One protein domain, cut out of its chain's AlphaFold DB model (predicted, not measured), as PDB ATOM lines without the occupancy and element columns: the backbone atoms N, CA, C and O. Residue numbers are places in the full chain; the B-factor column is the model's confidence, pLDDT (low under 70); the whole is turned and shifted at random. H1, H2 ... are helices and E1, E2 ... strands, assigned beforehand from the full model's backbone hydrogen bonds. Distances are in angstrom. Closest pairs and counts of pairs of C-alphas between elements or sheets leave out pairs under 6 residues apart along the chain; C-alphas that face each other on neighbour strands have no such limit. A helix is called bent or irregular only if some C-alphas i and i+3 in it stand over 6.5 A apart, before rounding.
ATOM      1  N   GLY A   2      17.399 -48.707  11.277       77.75
ATOM      2  CA  GLY A   2      16.493 -48.317  12.374       77.75
ATOM      3  C   GLY A   2      16.859 -48.440  13.862       77.75
ATOM      4  O   GLY A   2      15.953 -48.591  14.678       77.75
ATOM      5  N   GLU A   3      18.126 -48.448  14.268       87.25
ATOM      6  CA  GLU A   3      18.551 -48.609  15.665       87.25
ATOM      7  C   GLU A   3      18.050 -47.450  16.525       87.25
ATOM      8  O   GLU A   3      17.644 -47.667  17.667       87.25
ATOM      9  N   LEU A   4      18.024 -46.231  15.969       91.19
ATOM     10  CA  LEU A   4      17.541 -45.062  16.693       91.19
ATOM     11  C   LEU A   4      16.040 -45.192  16.963       91.19
ATOM     12  O   LEU A   4      15.601 -45.086  18.106       91.19
ATOM     13  N   LEU A   5      15.258 -45.488  15.925       93.00
ATOM     14  CA  LEU A   5      13.810 -45.655  16.057       93.00
ATOM     15  C   LEU A   5      13.443 -46.855  16.931       93.00
ATOM     16  O   LEU A   5      12.510 -46.783  17.729       93.00
ATOM     17  N   ARG A   6      14.200 -47.950  16.849       94.12
ATOM     18  CA  ARG A   6      14.040 -49.090  17.753       94.12
ATOM     19  C   ARG A   6      14.279 -48.686  19.207       94.12
ATOM     20  O   ARG A   6      13.469 -49.035  20.063       94.12
ATOM     21  N   ALA A   7      15.371 -47.977  19.489       92.19
ATOM     22  CA  ALA A   7      15.674 -47.497  20.834       92.19
ATOM     23  C   ALA A   7      14.569 -46.571  21.359       92.19
ATOM     24  O   ALA A   7      14.147 -46.723  22.502       92.19
ATOM     25  N   ALA A   8      14.028 -45.695  20.509       93.12
ATOM     26  CA  ALA A   8      12.912 -44.818  20.850       93.12
ATOM     27  C   ALA A   8      11.681 -45.592  21.349       93.12
ATOM     28  O   ALA A   8      11.148 -45.279  22.410       93.12
ATOM     29  N   ILE A   9      11.271 -46.652  20.635       94.50
ATOM     30  CA  ILE A   9      10.150 -47.521  21.046       94.50
ATOM     31  C   ILE A   9      10.405 -48.171  22.413       94.50
ATOM     32  O   ILE A   9       9.476 -48.402  23.190       94.50
ATOM     33  N   TYR A  10      11.663 -48.472  22.731       92.56
ATOM     34  CA  TYR A  10      12.032 -49.022  24.030       92.56
ATOM     35  C   TYR A  10      12.197 -47.967  25.127       92.56
ATOM     36  O   TYR A  10      12.127 -48.331  26.293       92.56
ATOM     37  N   CYS A  11      12.298 -46.680  24.802       90.62
ATOM     38  CA  CYS A  11      12.333 -45.612  25.805       90.62
ATOM     39  C   CYS A  11      10.941 -45.209  26.316       90.62
ATOM     40  O   CYS A  11      10.844 -44.584  27.368       90.62
ATOM     41  N   VAL A  12       9.870 -45.530  25.587       90.44
ATOM     42  CA  VAL A  12       8.514 -45.043  25.892       90.44
ATOM     43  C   VAL A  12       7.574 -46.143  26.367       90.44
ATOM     44  O   VAL A  12       7.652 -47.284  25.914       90.44
ATOM     45  N   GLU A  13       6.633 -45.788  27.237       89.25
ATOM     46  CA  GLU A  13       5.470 -46.631  27.511       89.25
ATOM     47  C   GLU A  13       4.429 -46.472  26.396       89.25
ATOM     48  O   GLU A  13       4.208 -45.372  25.896       89.25
ATOM     49  N   ILE A  14       3.804 -47.583  25.995       92.94
ATOM     50  CA  ILE A  14       2.815 -47.628  24.907       92.94
ATOM     51  C   ILE A  14       1.547 -48.315  25.433       92.94
ATOM     52  O   ILE A  14       1.424 -49.536  25.299       92.94
ATOM     53  N   PRO A  15       0.634 -47.572  26.084       90.69
ATOM     54  CA  PRO A  15      -0.592 -48.121  26.670       90.69
ATOM     55  C   PRO A  15      -1.447 -48.970  25.720       90.69
ATOM     56  O   PRO A  15      -2.080 -49.937  26.143       90.69
ATOM     57  N   SER A  16      -1.453 -48.649  24.426       91.38
ATOM     58  CA  SER A  16      -2.248 -49.323  23.405       91.38
ATOM     59  C   SER A  16      -1.705 -50.698  23.017       91.38
ATOM     60  O   SER A  16      -2.341 -51.370  22.207       91.38
ATOM     61  N   LEU A  17      -0.521 -51.097  23.498       94.00
ATOM     62  CA  LEU A  17       0.152 -52.335  23.108       94.00
ATOM     63  C   LEU A  17       0.550 -53.175  24.324       94.00
ATOM     64  O   LEU A  17       1.081 -52.691  25.321       94.00
ATOM     65  N   LEU A  18       0.403 -54.490  24.195       93.94
ATOM     66  CA  LEU A  18       0.978 -55.442  25.136       93.94
ATOM     67  C   LEU A  18       2.518 -55.412  25.061       93.94
ATOM     68  O   LEU A  18       3.085 -55.149  23.996       93.94
ATOM     69  N   PRO A  19       3.243 -55.827  26.120       92.44
ATOM     70  CA  PRO A  19       4.711 -55.859  26.103       92.44
ATOM     71  C   PRO A  19       5.304 -56.661  24.932       92.44
ATOM     72  O   PRO A  19       6.346 -56.316  24.372       92.44
ATOM     73  N   LYS A  20       4.631 -57.742  24.520       92.94
ATOM     74  CA  LYS A  20       5.024 -58.525  23.340       92.94
ATOM     75  C   LYS A  20       4.845 -57.729  22.043       92.94
ATOM     76  O   LYS A  20       5.694 -57.822  21.164       92.94
ATOM     77  N   GLU A  21       3.773 -56.962  21.924       95.56
ATOM     78  CA  GLU A  21       3.464 -56.159  20.738       95.56
ATOM     79  C   GLU A  21       4.405 -54.959  20.635       95.56
ATOM     80  O   GLU A  21       4.936 -54.726  19.555       95.56
ATOM     81  N   ARG A  22       4.743 -54.299  21.753       95.62
ATOM     82  CA  ARG A  22       5.808 -53.276  21.813       95.62
ATOM     83  C   ARG A  22       7.150 -53.821  21.323       95.62
ATOM     84  O   ARG A  22       7.833 -53.172  20.538       95.62
ATOM     85  N   ASN A  23       7.515 -55.044  21.711       92.44
ATOM     86  CA  ASN A  23       8.735 -55.689  21.212       92.44
ATOM     87  C   ASN A  23       8.712 -55.933  19.693       92.44
ATOM     88  O   ASN A  23       9.734 -55.801  19.011       92.44
ATOM     89  N   ILE A  24       7.552 -56.304  19.156       94.12
ATOM     90  CA  ILE A  24       7.378 -56.521  17.718       94.12
ATOM     91  C   ILE A  24       7.380 -55.176  16.982       94.12
ATOM     92  O   ILE A  24       8.025 -55.077  15.942       94.12
ATOM     93  N   LEU A  25       6.769 -54.131  17.548       95.31
ATOM     94  CA  LEU A  25       6.840 -52.765  17.031       95.31
ATOM     95  C   LEU A  25       8.285 -52.258  17.011       95.31
ATOM     96  O   LEU A  25       8.712 -51.711  16.004       95.31
ATOM     97  N   GLY A  26       9.078 -52.516  18.054       93.62
ATOM     98  CA  GLY A  26      10.510 -52.201  18.063       93.62
ATOM     99  C   GLY A  26      11.282 -52.956  16.972       93.62
ATOM    100  O   GLY A  26      12.167 -52.400  16.327       93.62
ATOM    101  N   THR A  27      10.914 -54.213  16.703       91.56
ATOM    102  CA  THR A  27      11.483 -54.984  15.581       91.56
ATOM    103  C   THR A  27      11.081 -54.401  14.227       91.56
ATOM    104  O   THR A  27      11.889 -54.411  13.305       91.56
ATOM    105  N   LEU A  28       9.858 -53.889  14.095       92.25
ATOM    106  CA  LEU A  28       9.393 -53.217  12.885       92.25
ATOM    107  C   LEU A  28      10.086 -51.858  12.694       92.25
ATOM    108  O   LEU A  28      10.556 -51.572  11.600       92.25
ATOM    109  N   ALA A  29      10.224 -51.065  13.759       93.25
ATOM    110  CA  ALA A  29      10.930 -49.785  13.759       93.25
ATOM    111  C   ALA A  29      12.414 -49.938  13.385       93.25
ATOM    112  O   ALA A  29      12.962 -49.094  12.689       93.25
ATOM    113  N   PHE A  30      13.045 -51.058  13.750       91.00
ATOM    114  CA  PHE A  30      14.401 -51.394  13.302       91.00
ATOM    115  C   PHE A  30      14.546 -51.505  11.775       91.00
ATOM    116  O   PHE A  30      15.634 -51.318  11.233       91.00
ATOM    117  N   LEU A  31      13.461 -51.830  11.072       89.00
ATOM    118  CA  LEU A  31      13.445 -51.933   9.612       89.00
ATOM    119  C   LEU A  31      13.213 -50.584   8.926       89.00
ATOM    120  O   LEU A  31      13.269 -50.527   7.699       89.00
ATOM    121  N   ALA A  32      12.940 -49.530   9.694       91.25
ATOM    122  CA  ALA A  32      12.735 -48.201   9.157       91.25
ATOM    123  C   ALA A  32      14.064 -47.479   8.871       91.25
ATOM    124  O   ALA A  32      15.105 -47.762   9.481       91.25
ATOM    125  N   ASP A  33      14.019 -46.516   7.955       91.56
ATOM    126  CA  ASP A  33      15.076 -45.515   7.791       91.56
ATOM    127  C   ASP A  33      15.152 -44.627   9.054       91.56
ATOM    128  O   ASP A  33      14.128 -44.176   9.565       91.56
ATOM    129  N   ASP A  34      16.360 -44.347   9.558       89.69
ATOM    130  CA  ASP A  34      16.574 -43.435  10.703       89.69
ATOM    131  C   ASP A  34      16.751 -41.967  10.279       89.69
ATOM    132  O   ASP A  34      16.752 -41.072  11.125       89.69
ATOM    133  N   SER A  35      16.980 -41.722   8.990       88.50
ATOM    134  CA  SER A  35      17.283 -40.404   8.440       88.50
ATOM    135  C   SER A  35      16.658 -40.225   7.059       88.50
ATOM    136  O   SER A  35      16.328 -41.189   6.366       88.50
ATOM    137  N   ASP A  36      16.571 -38.967   6.635       89.25
ATOM    138  CA  ASP A  36      16.198 -38.591   5.271       89.25
ATOM    139  C   ASP A  36      17.393 -38.671   4.289       89.25
ATOM    140  O   ASP A  36      17.308 -38.250   3.133       89.25
ATOM    141  N   GLU A  37      18.538 -39.207   4.731       88.44
ATOM    142  CA  GLU A  37      19.719 -39.388   3.884       88.44
ATOM    143  C   GLU A  37      19.515 -40.536   2.884       88.44
ATOM    144  O   GLU A  37      18.866 -41.524   3.212       88.44
ATOM    145  N   PRO A  38      20.085 -40.466   1.667       89.56
ATOM    146  CA  PRO A  38      19.939 -41.533   0.681       89.56
ATOM    147  C   PRO A  38      20.320 -42.924   1.216       89.56
ATOM    148  O   PRO A  38      21.420 -43.125   1.733       89.56
ATOM    149  N   THR A  39      19.437 -43.902   1.007       86.00
ATOM    150  CA  THR A  39      19.610 -45.291   1.452       86.00
ATOM    151  C   THR A  39      19.986 -46.186   0.270       86.00
ATOM    152  O   THR A  39      19.346 -46.150  -0.785       86.00
ATOM    153  N   LEU A  40      21.022 -47.014   0.448       82.00
ATOM    154  CA  LEU A  40      21.384 -48.080  -0.490       82.00
ATOM    155  C   LEU A  40      20.482 -49.300  -0.261       82.00
ATOM    156  O   LEU A  40      20.497 -49.906   0.809       82.00
ATOM    157  N   GLU A  41      19.723 -49.675  -1.282       80.50
ATOM    158  CA  GLU A  41      18.840 -50.836  -1.281       80.50
ATOM    159  C   GLU A  41      19.608 -52.136  -1.587       80.50
ATOM    160  O   GLU A  41      20.704 -52.138  -2.153       80.50
ATOM    161  N   LEU A  42      19.012 -53.286  -1.244       74.19
ATOM    162  CA  LEU A  42      19.628 -54.611  -1.437       74.19
ATOM    163  C   LEU A  42      19.892 -54.979  -2.906       74.19
ATOM    164  O   LEU A  42      20.762 -55.798  -3.190       74.19
ATOM    165  N   ASP A  43      19.136 -54.394  -3.831       79.56
ATOM    166  CA  ASP A  43      19.314 -54.549  -5.280       79.56
ATOM    167  C   ASP A  43      20.417 -53.632  -5.844       79.56
ATOM    168  O   ASP A  43      20.672 -53.636  -7.048       79.56
ATOM    169  N   GLY A  44      21.099 -52.877  -4.976       81.50
ATOM    170  CA  GLY A  44      22.178 -51.964  -5.335       81.50
ATOM    171  C   GLY A  44      21.699 -50.599  -5.827       81.50
ATOM    172  O   GLY A  44      22.532 -49.789  -6.236       81.50
ATOM    173  N   THR A  45      20.392 -50.322  -5.802       86.25
ATOM    174  CA  THR A  45      19.853 -49.000  -6.144       86.25
ATOM    175  C   THR A  45      19.912 -48.038  -4.958       86.25
ATOM    176  O   THR A  45      19.976 -48.453  -3.803       86.25
ATOM    177  N   ILE A  46      19.923 -46.733  -5.239       87.00
ATOM    178  CA  ILE A  46      19.863 -45.688  -4.209       87.00
ATOM    179  C   ILE A  46      18.475 -45.064  -4.246       87.00
ATOM    180  O   ILE A  46      18.027 -44.600  -5.298       87.00
ATOM    181  N   ARG A  47      17.829 -45.012  -3.085       87.62
ATOM    182  CA  ARG A  47      16.550 -44.334  -2.873       87.62
ATOM    183  C   ARG A  47      16.760 -43.121  -1.955       87.62
ATOM    184  O   ARG A  47      17.584 -43.203  -1.047       87.62
ATOM    185  N   PRO A  48      16.032 -42.004  -2.141       87.06
ATOM    186  CA  PRO A  48      15.979 -40.943  -1.133       87.06
ATOM    187  C   PRO A  48      15.515 -41.516   0.210       87.06
ATOM    188  O   PRO A  48      14.489 -42.198   0.233       87.06
ATOM    189  N   GLY A  49      16.250 -41.274   1.297       86.44
ATOM    190  CA  GLY A  49      15.831 -41.699   2.632       86.44
ATOM    191  C   GLY A  49      14.575 -40.972   3.078       86.44
ATOM    192  O   GLY A  49      14.269 -39.876   2.602       86.44
ATOM    193  N   ARG A  50      13.831 -41.604   3.981       91.25
ATOM    194  CA  ARG A  50      12.685 -40.984   4.643       91.25
ATOM    195  C   ARG A  50      12.565 -41.558   6.039       91.25
ATOM    196  O   ARG A  50      12.161 -42.711   6.161       91.25
ATOM    197  N   THR A  51      12.858 -40.784   7.078       93.06
ATOM    198  CA  THR A  51      12.805 -41.294   8.453       93.06
ATOM    199  C   THR A  51      11.458 -41.965   8.742       93.06
ATOM    200  O   THR A  51      10.386 -41.446   8.419       93.06
ATOM    201  N   GLY A  52      11.499 -43.153   9.341       93.44
ATOM    202  CA  GLY A  52      10.313 -43.949   9.658       93.44
ATOM    203  C   GLY A  52       9.738 -44.753   8.485       93.44
ATOM    204  O   GLY A  52       8.787 -45.504   8.700       93.44
ATOM    205  N   LEU A  53      10.289 -44.641   7.273       93.94
ATOM    206  CA  LEU A  53       9.853 -45.439   6.131       93.94
ATOM    207  C   LEU A  53      10.382 -46.870   6.228       93.94
ATOM    208  O   LEU A  53      11.582 -47.098   6.346       93.94
ATOM    209  N   ILE A  54       9.474 -47.831   6.099       91.94
ATOM    210  CA  ILE A  54       9.725 -49.268   6.105       91.94
ATOM    211  C   ILE A  54       9.389 -49.794   4.712       91.94
ATOM    212  O   ILE A  54       8.221 -49.979   4.373       91.94
ATOM    213  N   THR A  55      10.404 -50.044   3.890       87.75
ATOM    214  CA  THR A  55      10.202 -50.530   2.513       87.75
ATOM    215  C   THR A  55      10.090 -52.048   2.427       87.75
ATOM    216  O   THR A  55       9.534 -52.580   1.468       87.75
ATOM    217  N   ARG A  56      10.646 -52.777   3.403       79.50
ATOM    218  CA  ARG A  56      10.741 -54.243   3.378       79.50
ATOM    219  C   ARG A  56      10.652 -54.808   4.795       79.50
ATOM    220  O   ARG A  56      11.348 -54.356   5.695       79.50
ATOM    221  N   LEU A  57       9.884 -55.886   4.979       75.75
ATOM    222  CA  LEU A  57       9.783 -56.612   6.261       75.75
ATOM    223  C   LEU A  57      10.926 -57.640   6.483       75.75
ATOM    224  O   LEU A  57      10.863 -58.491   7.375       75.75
ATOM    225  N   GLY A  58      11.988 -57.549   5.672       62.00
ATOM    226  CA  GLY A  58      13.192 -58.385   5.711       62.00
ATOM    227  C   GLY A  58      13.296 -59.398   4.555       62.00
ATOM    228  O   GLY A  58      12.281 -59.784   3.975       62.00
ATOM    229  N   PRO A  59      14.516 -59.839   4.189       46.53
ATOM    230  CA  PRO A  59      14.709 -60.843   3.150       46.53
ATOM    231  C   PRO A  59      14.406 -62.263   3.671       46.53
ATOM    232  O   PRO A  59      14.706 -62.584   4.828       46.53
ATOM    233  N   PRO A  60      13.893 -63.168   2.818       41.31
ATOM    234  CA  PRO A  60      13.849 -64.588   3.141       41.31
ATOM    235  C   PRO A  60      15.285 -65.119   3.304       41.31
ATOM    236  O   PRO A  60      16.051 -65.124   2.347       41.31
ATOM    237  N   GLY A  61      15.671 -65.579   4.505       44.88
ATOM    238  CA  GLY A  61      16.866 -66.431   4.659       44.88
ATOM    239  C   GLY A  61      17.862 -66.126   5.783       44.88
ATOM    240  O   GLY A  61      18.785 -66.918   5.971       44.88
ATOM    241  N   ALA A  62      17.708 -65.066   6.584       49.06
ATOM    242  CA  ALA A  62      18.517 -64.949   7.807       49.06
ATOM    243  C   ALA A  62      18.161 -66.090   8.788       49.06
ATOM    244  O   ALA A  62      16.998 -66.495   8.872       49.06
ATOM    245  N   LYS A  63      19.126 -66.628   9.551       41.00
ATOM    246  CA  LYS A  63      18.837 -67.637  10.592       41.00
ATOM    247  C   LYS A  63      17.834 -67.053  11.599       41.00
ATOM    248  O   LYS A  63      18.131 -66.071  12.265       41.00
ATOM    249  N   GLY A  64      16.632 -67.630  11.670       51.66
ATOM    250  CA  GLY A  64      15.507 -67.093  12.454       51.66
ATOM    251  C   GLY A  64      14.779 -65.891  11.823       51.66
ATOM    252  O   GLY A  64      13.744 -65.473  12.336       51.66
ATOM    253  N   GLY A  65      15.267 -65.376  10.692       55.38
ATOM    254  CA  GLY A  65      14.698 -64.255   9.942       55.38
ATOM    255  C   GLY A  65      13.304 -64.547   9.404       55.38
ATOM    256  O   GLY A  65      12.420 -63.727   9.569       55.38
ATOM    257  N   PHE A  66      13.058 -65.755   8.892       55.78
ATOM    258  CA  PHE A  66      11.727 -66.136   8.399       55.78
ATOM    259  C   PHE A  66      10.661 -66.120   9.508       55.78
ATOM    260  O   PHE A  66       9.548 -65.645   9.306       55.78
ATOM    261  N   ALA A  67      11.011 -66.593  10.709       58.47
ATOM    262  CA  ALA A  67      10.108 -66.574  11.858       58.47
ATOM    263  C   ALA A  67       9.866 -65.144  12.366       58.47
ATOM    264  O   ALA A  67       8.730 -64.794  12.669       58.47
ATOM    265  N   ARG A  68      10.911 -64.302  12.415       65.81
ATOM    266  CA  ARG A  68      10.781 -62.884  12.787       65.81
ATOM    267  C   ARG A  68       9.955 -62.095  11.770       65.81
ATOM    268  O   ARG A  68       9.045 -61.387  12.182       65.81
ATOM    269  N   THR A  69      10.201 -62.272  10.473       71.12
ATOM    270  CA  THR A  69       9.412 -61.653   9.398       71.12
ATOM    271  C   THR A  69       7.956 -62.108   9.448       71.12
ATOM    272  O   THR A  69       7.071 -61.267   9.358       71.12
ATOM    273  N   ASN A  70       7.685 -63.396   9.691       76.56
ATOM    274  CA  ASN A  70       6.312 -63.882   9.856       76.56
ATOM    275  C   ASN A  70       5.618 -63.256  11.069       76.56
ATOM    276  O   ASN A  70       4.463 -62.866  10.965       76.56
ATOM    277  N   ILE A  71       6.311 -63.137  12.206       82.44
ATOM    278  CA  ILE A  71       5.748 -62.500  13.403       82.44
ATOM    279  C   ILE A  71       5.442 -61.024  13.137       82.44
ATOM    280  O   ILE A  71       4.374 -60.558  13.511       82.44
ATOM    281  N   VAL A  72       6.341 -60.285  12.485       84.56
ATOM    282  CA  VAL A  72       6.085 -58.882  12.136       84.56
ATOM    283  C   VAL A  72       4.906 -58.782  11.165       84.56
ATOM    284  O   VAL A  72       3.970 -58.033  11.427       84.56
ATOM    285  N   ALA A  73       4.897 -59.596  10.106       85.69
ATOM    286  CA  ALA A  73       3.838 -59.613   9.101       85.69
ATOM    287  C   ALA A  73       2.452 -59.891   9.705       85.69
ATOM    288  O   ALA A  73       1.480 -59.245   9.322       85.69
ATOM    289  N   THR A  74       2.345 -60.797  10.685       90.44
ATOM    290  CA  THR A  74       1.058 -61.093  11.337       90.44
ATOM    291  C   THR A  74       0.552 -59.970  12.242       90.44
ATOM    292  O   THR A  74      -0.640 -59.951  12.538       90.44
ATOM    293  N   HIS A  75       1.412 -59.036  12.668       93.94
ATOM    294  CA  HIS A  75       1.034 -57.895  13.517       93.94
ATOM    295  C   HIS A  75       0.859 -56.589  12.728       93.94
ATOM    296  O   HIS A  75       0.439 -55.588  13.303       93.94
ATOM    297  N   ILE A  76       1.099 -56.587  11.411       93.94
ATOM    298  CA  ILE A  76       0.818 -55.424  10.557       93.94
ATOM    299  C   ILE A  76      -0.638 -54.942  10.691       93.94
ATOM    300  O   ILE A  76      -0.818 -53.740  10.883       93.94
ATOM    301  N   PRO A  77      -1.680 -55.805  10.664       95.50
ATOM    302  CA  PRO A  77      -3.059 -55.341  10.829       95.50
ATOM    303  C   PRO A  77      -3.282 -54.607  12.155       95.50
ATOM    304  O   PRO A  77      -3.896 -53.547  12.152       95.50
ATOM    305  N   LEU A  78      -2.709 -55.115  13.254       96.06
ATOM    306  CA  LEU A  78      -2.772 -54.475  14.568       96.06
ATOM    307  C   LEU A  78      -2.117 -53.090  14.543       96.06
ATOM    308  O   LEU A  78      -2.699 -52.128  15.031       96.06
ATOM    309  N   PHE A  79      -0.916 -52.960  13.979       96.81
ATOM    310  CA  PHE A  79      -0.223 -51.669  13.941       96.81
ATOM    311  C   PHE A  79      -0.888 -50.656  13.007       96.81
ATOM    312  O   PHE A  79      -0.795 -49.456  13.258       96.81
ATOM    313  N   LYS A  80      -1.584 -51.119  11.961       96.19
ATOM    314  CA  LYS A  80      -2.451 -50.264  11.139       96.19
ATOM    315  C   LYS A  80      -3.684 -49.814  11.920       96.19
ATOM    316  O   LYS A  80      -3.985 -48.631  11.935       96.19
ATOM    317  N   GLU A  81      -4.379 -50.745  12.571       95.81
ATOM    318  CA  GLU A  81      -5.600 -50.467  13.340       95.81
ATOM    319  C   GLU A  81      -5.334 -49.523  14.513       95.81
ATOM    320  O   GLU A  81      -6.092 -48.590  14.751       95.81
ATOM    321  N   THR A  82      -4.225 -49.737  15.215       95.31
ATOM    322  CA  THR A  82      -3.809 -48.874  16.322       95.31
ATOM    323  C   THR A  82      -3.215 -47.554  15.851       95.31
ATOM    324  O   THR A  82      -3.047 -46.678  16.686       95.31
ATOM    325  N   GLY A  83      -2.894 -47.376  14.564       96.19
ATOM    326  CA  GLY A  83      -2.358 -46.119  14.028       96.19
ATOM    327  C   GLY A  83      -0.859 -45.896  14.264       96.19
ATOM    328  O   GLY A  83      -0.372 -44.761  14.243       96.19
ATOM    329  N   TRP A  84      -0.111 -46.971  14.520       97.44
ATOM    330  CA  TRP A  84       1.351 -46.953  14.629       97.44
ATOM    331  C   TRP A  84       2.040 -46.914  13.270       97.44
ATOM    332  O   TRP A  84       3.125 -46.342  13.149       97.44
ATOM    333  N   ILE A  85       1.413 -47.494  12.248       96.94
ATOM    334  CA  ILE A  85       1.899 -47.452  10.871       96.94
ATOM    335  C   ILE A  85       0.773 -47.135   9.894       96.94
ATOM    336  O   ILE A  85      -0.394 -47.432  10.150       96.94
ATOM    337  N   ARG A  86       1.141 -46.606   8.730       96.12
ATOM    338  CA  ARG A  86       0.234 -46.407   7.597       96.12
ATOM    339  C   ARG A  86       0.885 -46.882   6.309       96.12
ATOM    340  O   ARG A  86       2.095 -46.765   6.160       96.12
ATOM    341  N   GLU A  87       0.089 -47.424   5.395       94.62
ATOM    342  CA  GLU A  87       0.560 -47.748   4.045       94.62
ATOM    343  C   GLU A  87       0.980 -46.479   3.305       94.62
ATOM    344  O   GLU A  87       0.346 -45.429   3.422       94.62
ATOM    345  N   VAL A  88       2.065 -46.585   2.548       93.25
ATOM    346  CA  VAL A  88       2.523 -45.515   1.668       93.25
ATOM    347  C   VAL A  88       1.828 -45.671   0.320       93.25
ATOM    348  O   VAL A  88       1.911 -46.720  -0.309       93.25
ATOM    349  N   GLU A  89       1.139 -44.624  -0.129       89.38
ATOM    350  CA  GLU A  89       0.336 -44.656  -1.364       89.38
ATOM    351  C   GLU A  89       1.166 -44.451  -2.646       89.38
ATOM    352  O   GLU A  89       0.643 -44.524  -3.758       89.38
ATOM    353  N   GLU A  90       2.465 -44.175  -2.515       88.75
ATOM    354  CA  GLU A  90       3.360 -43.963  -3.652       88.75
ATOM    355  C   GLU A  90       3.558 -45.270  -4.436       88.75
ATOM    356  O   GLU A  90       4.088 -46.232  -3.878       88.75
ATOM    357  N   PRO A  91       3.238 -45.324  -5.746       83.94
ATOM    358  CA  PRO A  91       3.338 -46.561  -6.526       83.94
ATOM    359  C   PRO A  91       4.745 -47.171  -6.575       83.94
ATOM    360  O   PRO A  91       4.905 -48.373  -6.759       83.94
ATOM    361  N   THR A  92       5.783 -46.345  -6.431       84.06
ATOM    362  CA  THR A  92       7.189 -46.777  -6.390       84.06
ATOM    363  C   THR A  92       7.585 -47.426  -5.064       84.06
ATOM    364  O   THR A  92       8.668 -47.995  -4.971       84.06
ATOM    365  N   LEU A  93       6.729 -47.326  -4.046       85.31
ATOM    366  CA  LEU A  93       6.905 -47.852  -2.696       85.31
ATOM    367  C   LEU A  93       5.756 -48.811  -2.342       85.31
ATOM    368  O   LEU A  93       5.289 -48.833  -1.206       85.31
ATOM    369  N   ASP A  94       5.288 -49.592  -3.319       83.81
ATOM    370  CA  ASP A  94       4.224 -50.573  -3.099       83.81
ATOM    371  C   ASP A  94       4.580 -51.545  -1.960       83.81
ATOM    372  O   ASP A  94       5.690 -52.083  -1.887       83.81
ATOM    373  N   GLY A  95       3.632 -51.737  -1.043       85.94
ATOM    374  CA  GLY A  95       3.809 -52.533   0.171       85.94
ATOM    375  C   GLY A  95       4.669 -51.890   1.270       85.94
ATOM    376  O   GLY A  95       4.932 -52.555   2.275       85.94
ATOM    377  N   ALA A  96       5.102 -50.635   1.112       91.75
ATOM    378  CA  ALA A  96       5.825 -49.909   2.149       91.75
ATOM    379  C   ALA A  96       4.887 -49.318   3.211       91.75
ATOM    380  O   ALA A  96       3.718 -49.008   2.962       91.75
ATOM    381  N   TYR A  97       5.444 -49.107   4.401       95.12
ATOM    382  CA  TYR A  97       4.755 -48.491   5.529       95.12
ATOM    383  C   TYR A  97       5.532 -47.287   6.048       95.12
ATOM    384  O   TYR A  97       6.758 -47.282   6.044       95.12
ATOM    385  N   GLN A  98       4.818 -46.290   6.552       96.19
ATOM    386  CA  GLN A  98       5.373 -45.175   7.305       96.19
ATOM    387  C   GLN A  98       5.074 -45.379   8.792       96.19
ATOM    388  O   GLN A  98       3.922 -45.615   9.154       96.19
ATOM    389  N   LEU A  99       6.090 -45.266   9.648       96.81
ATOM    390  CA  LEU A  99       5.939 -45.226  11.104       96.81
ATOM    391  C   LEU A  99       5.356 -43.875  11.546       96.81
ATOM    392  O   LEU A  99       5.743 -42.825  11.024       96.81
ATOM    393  N   ASN A 100       4.455 -43.885  12.529       97.12
ATOM    394  CA  ASN A 100       3.881 -42.675  13.112       97.12
ATOM    395  C   ASN A 100       4.882 -41.980  14.057       97.12
ATOM    396  O   ASN A 100       4.860 -42.160  15.277       97.12
ATOM    397  N   LEU A 101       5.774 -41.175  13.478       95.75
ATOM    398  CA  LEU A 101       6.809 -40.451  14.222       95.75
ATOM    399  C   LEU A 101       6.246 -39.327  15.094       95.75
ATOM    400  O   LEU A 101       6.806 -39.032  16.144       95.75
ATOM    401  N   ALA A 102       5.126 -38.721  14.693       95.19
ATOM    402  CA  ALA A 102       4.472 -37.683  15.479       95.19
ATOM    403  C   ALA A 102       3.925 -38.234  16.803       95.19
ATOM    404  O   ALA A 102       4.036 -37.580  17.839       95.19
ATOM    405  N   ARG A 103       3.350 -39.441  16.779       95.81
ATOM    406  CA  ARG A 103       2.925 -40.157  17.987       95.81
ATOM    407  C   ARG A 103       4.104 -40.559  18.854       95.81
ATOM    408  O   ARG A 103       4.077 -40.308  20.053       95.81
ATOM    409  N   LEU A 104       5.144 -41.130  18.246       95.38
ATOM    410  CA  LEU A 104       6.363 -41.496  18.961       95.38
ATOM    411  C   LEU A 104       6.991 -40.284  19.667       95.38
ATOM    412  O   LEU A 104       7.323 -40.383  20.842       95.38
ATOM    413  N   GLY A 105       7.074 -39.135  18.988       94.25
ATOM    414  CA  GLY A 105       7.570 -37.884  19.565       94.25
ATOM    415  C   GLY A 105       6.781 -37.448  20.800       94.25
ATOM    416  O   GLY A 105       7.375 -37.207  21.842       94.25
ATOM    417  N   ARG A 106       5.440 -37.466  20.743       93.94
ATOM    418  CA  ARG A 106       4.603 -37.130  21.914       93.94
ATOM    419  C   ARG A 106       4.891 -38.019  23.123       93.94
ATOM    420  O   ARG A 106       4.887 -37.536  24.250       93.94
ATOM    421  N   LEU A 107       5.102 -39.315  22.899       93.94
ATOM    422  CA  LEU A 107       5.407 -40.253  23.980       93.94
ATOM    423  C   LEU A 107       6.818 -40.042  24.536       93.94
ATOM    424  O   LEU A 107       7.007 -40.136  25.745       93.94
ATOM    425  N   LEU A 108       7.791 -39.713  23.683       92.94
ATOM    426  CA  LEU A 108       9.143 -39.355  24.118       92.94
ATOM    427  C   LEU A 108       9.143 -38.074  24.957       92.94
ATOM    428  O   LEU A 108       9.800 -38.047  25.997       92.94
ATOM    429  N   ASP A 109       8.361 -37.065  24.566       91.56
ATOM    430  CA  ASP A 109       8.211 -35.813  25.314       91.56
ATOM    431  C   ASP A 109       7.663 -36.063  26.724       91.56
ATOM    432  O   ASP A 109       8.173 -35.515  27.703       91.56
ATOM    433  N   LEU A 110       6.647 -36.926  26.848       90.88
ATOM    434  CA  LEU A 110       6.093 -37.316  28.146       90.88
ATOM    435  C   LEU A 110       7.092 -38.115  28.980       90.88
ATOM    436  O   LEU A 110       7.248 -37.831  30.168       90.88
ATOM    437  N   THR A 111       7.799 -39.072  28.370       90.25
ATOM    438  CA  THR A 111       8.864 -39.805  29.060       90.25
ATOM    439  C   THR A 111       9.925 -38.834  29.579       90.25
ATOM    440  O   THR A 111      10.289 -38.917  30.747       90.25
ATOM    441  N   GLU A 112      10.406 -37.894  28.760       88.81
ATOM    442  CA  GLU A 112      11.422 -36.917  29.165       88.81
ATOM    443  C   GLU A 112      10.913 -35.987  30.278       88.81
ATOM    444  O   GLU A 112      11.641 -35.728  31.242       88.81
ATOM    445  N   ALA A 113       9.657 -35.534  30.202       88.00
ATOM    446  CA  ALA A 113       9.027 -34.714  31.234       88.00
ATOM    447  C   ALA A 113       8.908 -35.456  32.578       88.00
ATOM    448  O   ALA A 113       9.270 -34.900  33.619       88.00
ATOM    449  N   ALA A 114       8.497 -36.729  32.558       84.31
ATOM    450  CA  ALA A 114       8.378 -37.568  33.751       84.31
ATOM    451  C   ALA A 114       9.727 -37.816  34.456       84.31
ATOM    452  O   ALA A 114       9.766 -38.100  35.655       84.31
ATOM    453  N   MET A 115      10.855 -37.682  33.746       80.88
ATOM    454  CA  MET A 115      12.188 -37.741  34.361       80.88
ATOM    455  C   MET A 115      12.535 -36.491  35.174       80.88
ATOM    456  O   MET A 115      13.398 -36.555  36.050       80.88
ATOM    457  N   VAL A 116      11.922 -35.347  34.857       81.88
ATOM    458  CA  VAL A 116      12.127 -34.080  35.573       81.88
ATOM    459  C   VAL A 116      11.162 -33.971  36.750       81.88
ATOM    460  O   VAL A 116      11.576 -33.560  37.834       81.88
ATOM    461  N   ASP A 117       9.905 -34.368  36.546       79.75
ATOM    462  CA  ASP A 117       8.868 -34.396  37.574       79.75
ATOM    463  C   ASP A 117       8.108 -35.734  37.522       79.75
ATOM    464  O   ASP A 117       7.255 -35.920  36.651       79.75
ATOM    465  N   PRO A 118       8.414 -36.693  38.417       68.12
ATOM    466  CA  PRO A 118       7.810 -38.020  38.419       68.12
ATOM    467  C   PRO A 118       6.401 -37.988  39.031       68.12
ATOM    468  O   PRO A 118       6.115 -38.640  40.039       68.12
ATOM    469  N   GLY A 119       5.491 -37.242  38.409       62.16
ATOM    470  CA  GLY A 119       4.078 -37.595  38.437       62.16
ATOM    471  C   GLY A 119       3.940 -38.888  37.640       62.16
ATOM    472  O   GLY A 119       4.314 -38.922  36.475       62.16
ATOM    473  N   GLY A 120       3.520 -39.985  38.278       57.84
ATOM    474  CA  GLY A 120       3.351 -41.280  37.603       57.84
ATOM    475  C   GLY A 120       2.442 -41.197  36.364       57.84
ATOM    476  O   GLY A 120       1.837 -40.157  36.130       57.84
ATOM    477  N   PRO A 121       2.302 -42.287  35.586       60.34
ATOM    478  CA  PRO A 121       1.575 -42.257  34.318       60.34
ATOM    479  C   PRO A 121       0.154 -41.718  34.519       60.34
ATOM    480  O   PRO A 121      -0.663 -42.346  35.200       60.34
ATOM    481  N   GLY A 122      -0.111 -40.540  33.962       66.19
ATOM    482  CA  GLY A 122      -1.421 -39.914  33.964       66.19
ATOM    483  C   GLY A 122      -2.161 -40.110  32.636       66.19
ATOM    484  O   GLY A 122      -1.643 -40.740  31.707       66.19
ATOM    485  N   PRO A 123      -3.395 -39.586  32.531       70.56
ATOM    486  CA  PRO A 123      -4.224 -39.686  31.324       70.56
ATOM    487  C   PRO A 123      -3.555 -39.101  30.068       70.56
ATOM    488  O   PRO A 123      -3.931 -39.445  28.948       70.56
ATOM    489  N   GLU A 124      -2.550 -38.241  30.235       80.69
ATOM    490  CA  GLU A 124      -1.718 -37.715  29.159       80.69
ATOM    491  C   GLU A 124      -1.002 -38.813  28.358       80.69
ATOM    492  O   GLU A 124      -0.860 -38.661  27.143       80.69
ATOM    493  N   ASN A 125      -0.625 -39.935  28.985       82.31
ATOM    494  CA  ASN A 125       0.019 -41.053  28.290       82.31
ATOM    495  C   ASN A 125      -0.950 -41.734  27.319       82.31
ATOM    496  O   ASN A 125      -0.586 -41.999  26.175       82.31
ATOM    497  N   ASP A 126      -2.192 -41.967  27.750       87.00
ATOM    498  CA  ASP A 126      -3.223 -42.576  26.907       87.00
ATOM    499  C   ASP A 126      -3.583 -41.666  25.726       87.00
ATOM    500  O   ASP A 126      -3.809 -42.152  24.620       87.00
ATOM    501  N   GLU A 127      -3.617 -40.344  25.936       89.31
ATOM    502  CA  GLU A 127      -3.918 -39.372  24.879       89.31
ATOM    503  C   GLU A 127      -2.754 -39.185  23.890       89.31
ATOM    504  O   GLU A 127      -2.965 -39.005  22.683       89.31
ATOM    505  N   ALA A 128      -1.513 -39.199  24.384       90.81
ATOM    506  CA  ALA A 128      -0.328 -39.171  23.535       90.81
ATOM    507  C   ALA A 128      -0.246 -40.422  22.659       90.81
ATOM    508  O   ALA A 128       0.138 -40.308  21.491       90.81
ATOM    509  N   ASP A 129      -0.691 -41.561  23.195       93.62
ATOM    510  CA  ASP A 129      -0.736 -42.859  22.533       93.62
ATOM    511  C   ASP A 129      -1.972 -43.082  21.641       93.62
ATOM    512  O   ASP A 129      -2.384 -44.210  21.386       93.62
ATOM    513  N   GLN A 130      -2.579 -42.015  21.126       93.62
ATOM    514  CA  GLN A 130      -3.579 -42.102  20.061       93.62
ATOM    515  C   GLN A 130      -3.023 -41.540  18.757       93.62
ATOM    516  O   GLN A 130      -2.258 -40.570  18.756       93.62
ATOM    517  N   GLU A 131      -3.447 -42.112  17.629       94.94
ATOM    518  CA  GLU A 131      -3.269 -41.466  16.327       94.94
ATOM    519  C   GLU A 131      -4.061 -40.152  16.292       94.94
ATOM    520  O   GLU A 131      -5.255 -40.116  16.599       94.94
ATOM    521  N   LYS A 132      -3.400 -39.063  15.890       94.50
ATOM    522  CA  LYS A 132      -4.026 -37.749  15.708       94.50
ATOM    523  C   LYS A 132      -4.093 -37.383  14.217       94.50
ATOM    524  O   LYS A 132      -3.213 -37.763  13.437       94.50
ATOM    525  N   PRO A 133      -5.114 -36.615  13.784       94.62
ATOM    526  CA  PRO A 133      -5.201 -36.145  12.405       94.62
ATOM    527  C   PRO A 133      -3.924 -35.422  11.958       94.62
ATOM    528  O   PRO A 133      -3.458 -34.488  12.609       94.62
ATOM    529  N   GLY A 134      -3.374 -35.853  10.822       93.00
ATOM    530  CA  GLY A 134      -2.163 -35.274  10.239       93.00
ATOM    531  C   GLY A 134      -0.844 -35.810  10.799       93.00
ATOM    532  O   GLY A 134       0.198 -35.334  10.363       93.00
ATOM    533  N   ASP A 135      -0.855 -36.798  11.699       95.12
ATOM    534  CA  ASP A 135       0.363 -37.407  12.257       95.12
ATOM    535  C   ASP A 135       1.370 -37.839  11.174       95.12
ATOM    536  O   ASP A 135       2.545 -37.491  11.240       95.12
ATOM    537  N   PHE A 136       0.895 -38.511  10.122       94.06
ATOM    538  CA  PHE A 136       1.728 -38.995   9.012       94.06
ATOM    539  C   PHE A 136       2.128 -37.915   7.992       94.06
ATOM    540  O   PHE A 136       2.845 -38.213   7.043       94.06
ATOM    541  N   LEU A 137       1.645 -36.679   8.148       90.31
ATOM    542  CA  LEU A 137       2.026 -35.540   7.302       90.31
ATOM    543  C   LEU A 137       3.140 -34.701   7.935       90.31
ATOM    544  O   LEU A 137       3.680 -33.808   7.283       90.31
ATOM    545  N   ARG A 138       3.446 -34.939   9.213       86.38
ATOM    546  CA  ARG A 138       4.494 -34.212   9.923       86.38
ATOM    547  C   ARG A 138       5.862 -34.803   9.573       86.38
ATOM    548  O   ARG A 138       5.971 -36.025   9.459       86.38
ATOM    549  N   PRO A 139       6.900 -33.964   9.430       84.00
ATOM    550  CA  PRO A 139       8.266 -34.459   9.341       84.00
ATOM    551  C   PRO A 139       8.662 -35.169  10.642       84.00
ATOM    552  O   PRO A 139       8.002 -35.022  11.677       84.00
ATOM    553  N   ALA A 140       9.754 -35.930  10.588       84.19
ATOM    554  CA  ALA A 140      10.375 -36.456  11.795       84.19
ATOM    555  C   ALA A 140      10.746 -35.305  12.755       84.19
ATOM    556  O   ALA A 140      11.125 -34.231  12.280       84.19
ATOM    557  N   PRO A 141      10.654 -35.503  14.084       84.06
ATOM    558  CA  PRO A 141      11.162 -34.522  15.040       84.06
ATOM    559  C   PRO A 141      12.657 -34.258  14.796       84.06
ATOM    560  O   PRO A 141      13.437 -35.205  14.691       84.06
ATOM    561  N   GLU A 142      13.050 -32.985  14.685       83.75
ATOM    562  CA  GLU A 142      14.425 -32.596  14.324       83.75
ATOM    563  C   GLU A 142      15.455 -33.037  15.376       83.75
ATOM    564  O   GLU A 142      16.569 -33.426  15.029       83.75
ATOM    565  N   ASP A 143      15.071 -33.042  16.654       87.00
ATOM    566  CA  ASP A 143      15.920 -33.367  17.802       87.00
ATOM    567  C   ASP A 143      15.758 -34.816  18.290       87.00
ATOM    568  O   ASP A 143      16.273 -35.178  19.351       87.00
ATOM    569  N   LEU A 144      15.089 -35.677  17.509       86.12
ATOM    570  CA  LEU A 144      14.761 -37.057  17.892       86.12
ATOM    571  C   LEU A 144      15.984 -37.825  18.411       86.12
ATOM    572  O   LEU A 144      15.921 -38.501  19.437       86.12
ATOM    573  N   ARG A 145      17.120 -37.701  17.714       88.44
ATOM    574  CA  ARG A 145      18.371 -38.360  18.108       88.44
ATOM    575  C   ARG A 145      18.856 -37.884  19.469       88.44
ATOM    576  O   ARG A 145      19.175 -38.697  20.328       88.44
ATOM    577  N   GLU A 146      18.904 -36.574  19.654       90.75
ATOM    578  CA  GLU A 146      19.422 -35.955  20.868       90.75
ATOM    579  C   GLU A 146      18.502 -36.232  22.057       90.75
ATOM    580  O   GLU A 146      18.987 -36.451  23.165       90.75
ATOM    581  N   GLN A 147      17.186 -36.267  21.835       90.56
ATOM    582  CA  GLN A 147      16.205 -36.654  22.842       90.56
ATOM    583  C   GLN A 147      16.405 -38.106  23.288       90.56
ATOM    584  O   GLN A 147      16.527 -38.366  24.485       90.56
ATOM    585  N   ILE A 148      16.528 -39.047  22.347       88.50
ATOM    586  CA  ILE A 148      16.769 -40.462  22.666       88.50
ATOM    587  C   ILE A 148      18.098 -40.635  23.406       88.50
ATOM    588  O   ILE A 148      18.142 -41.334  24.416       88.50
ATOM    589  N   ASP A 149      19.162 -39.956  22.974       89.06
ATOM    590  CA  ASP A 149      20.454 -40.001  23.663       89.06
ATOM    591  C   ASP A 149      20.334 -39.499  25.115       89.06
ATOM    592  O   ASP A 149      20.846 -40.138  26.038       89.06
ATOM    593  N   ARG A 150      19.608 -38.395  25.359       89.56
ATOM    594  CA  ARG A 150      19.343 -37.894  26.723       89.56
ATOM    595  C   ARG A 150      18.569 -38.908  27.564       89.56
ATOM    596  O   ARG A 150      18.925 -39.111  28.730       89.56
ATOM    597  N   LEU A 151      17.547 -39.541  26.989       88.06
ATOM    598  CA  LEU A 151      16.736 -40.559  27.659       88.06
ATOM    599  C   LEU A 151      17.576 -41.786  28.031       88.06
ATOM    600  O   LEU A 151      17.545 -42.212  29.183       88.06
ATOM    601  N   LEU A 152      18.393 -42.299  27.108       84.75
ATOM    602  CA  LEU A 152      19.258 -43.460  27.341       84.75
ATOM    603  C   LEU A 152      20.363 -43.182  28.369       84.75
ATOM    604  O   LEU A 152      20.682 -44.044  29.187       84.75
ATOM    605  N   VAL A 153      20.942 -41.977  28.372       84.31
ATOM    606  CA  VAL A 153      21.956 -41.585  29.368       84.31
ATOM    607  C   VAL A 153      21.353 -41.506  30.770       84.31
ATOM    608  O   VAL A 153      21.992 -41.907  31.746       84.31
TER     609      VAL A 153
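AT A GLANCE: This is residues 2 to 153 of the 158 residues of an uncharacterized protein of Corynebacterium gottingense (UniProt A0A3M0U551). Three helices, H1, H4 and H6, meet in a triangle; H2 folds back beside H1, H3 crosses H2, and short H5 folds back along H4. A two-stranded hairpin, E1 and E2, sits near the middle, and the loop around Gly 44 and the turn around Gly 119 mark the two far ends. The printed part has 152 residues, with 75 in named elements, under half: H1 H2 H3 E1 E2 H4 H5 H6, mostly helix, the strands antiparallel. It is compact, radius of gyration of the C-alphas 15.5 A, with spans of 49 by 32 by 30 A.

IN THESE COORDINATES: H1 is residues 3 to 11, beginning at C-alpha 3 (18.551, -48.609, 15.665). H2 is 19 to 29, 15.1 A long; H3 is 65 to 81, 24.8 A, irregular, with C-alphas 74 and 77 7.1 A apart. E1 is 85 to 87, E2 97 to 99. H4 is 101 to 116, 22.9 A; H5 is 123 to 128; H6 is 144 to 153, ending at C-alpha 153 (21.956, -41.585, 29.368).

HOW THE PARTS SIT: H1 and H2 form a helical hairpin at a shallow tilt of 22 degrees, closest C-alphas Arg 6 and Gly 26, 4.7 A. H3 touches H2 about perpendicular, 78 degrees, closest C-alphas Ile 24 and Val 72, 6.2 A. In the hairpin E1 and E2, N 86 and O 98 are 3.0 A apart, within hydrogen-bond range. H4 touches H1 with residues 104 to 111 alone, closest C-alphas Cys 11 and Leu 108, 7.2 A. H4 and H5 form a helical hairpin, closest C-alphas Arg 106 and Ala 128, 5.6 A. H6 touches H1, closest C-alphas Ala 8 and Ile 148, 6.1 A, and H4, closest C-alphas Glu 112 and Leu 151, 6.6 A. Every O i to N i+4 pair is within hydrogen-bond range in H1, H2, H5 and H6; H3 has 11 of 13, H4 11 of 12.

THE WHOLE: The C-alphas of Gly 44 and Gly 119, the two farthest apart, are 49.5 A apart. The printed part has no cut; the links H2 to H3 and H5 to H6 are long. pLDDT is under 70 at residues 58 to 68, of which 65 to 68 belong to H3, and 118 to 122.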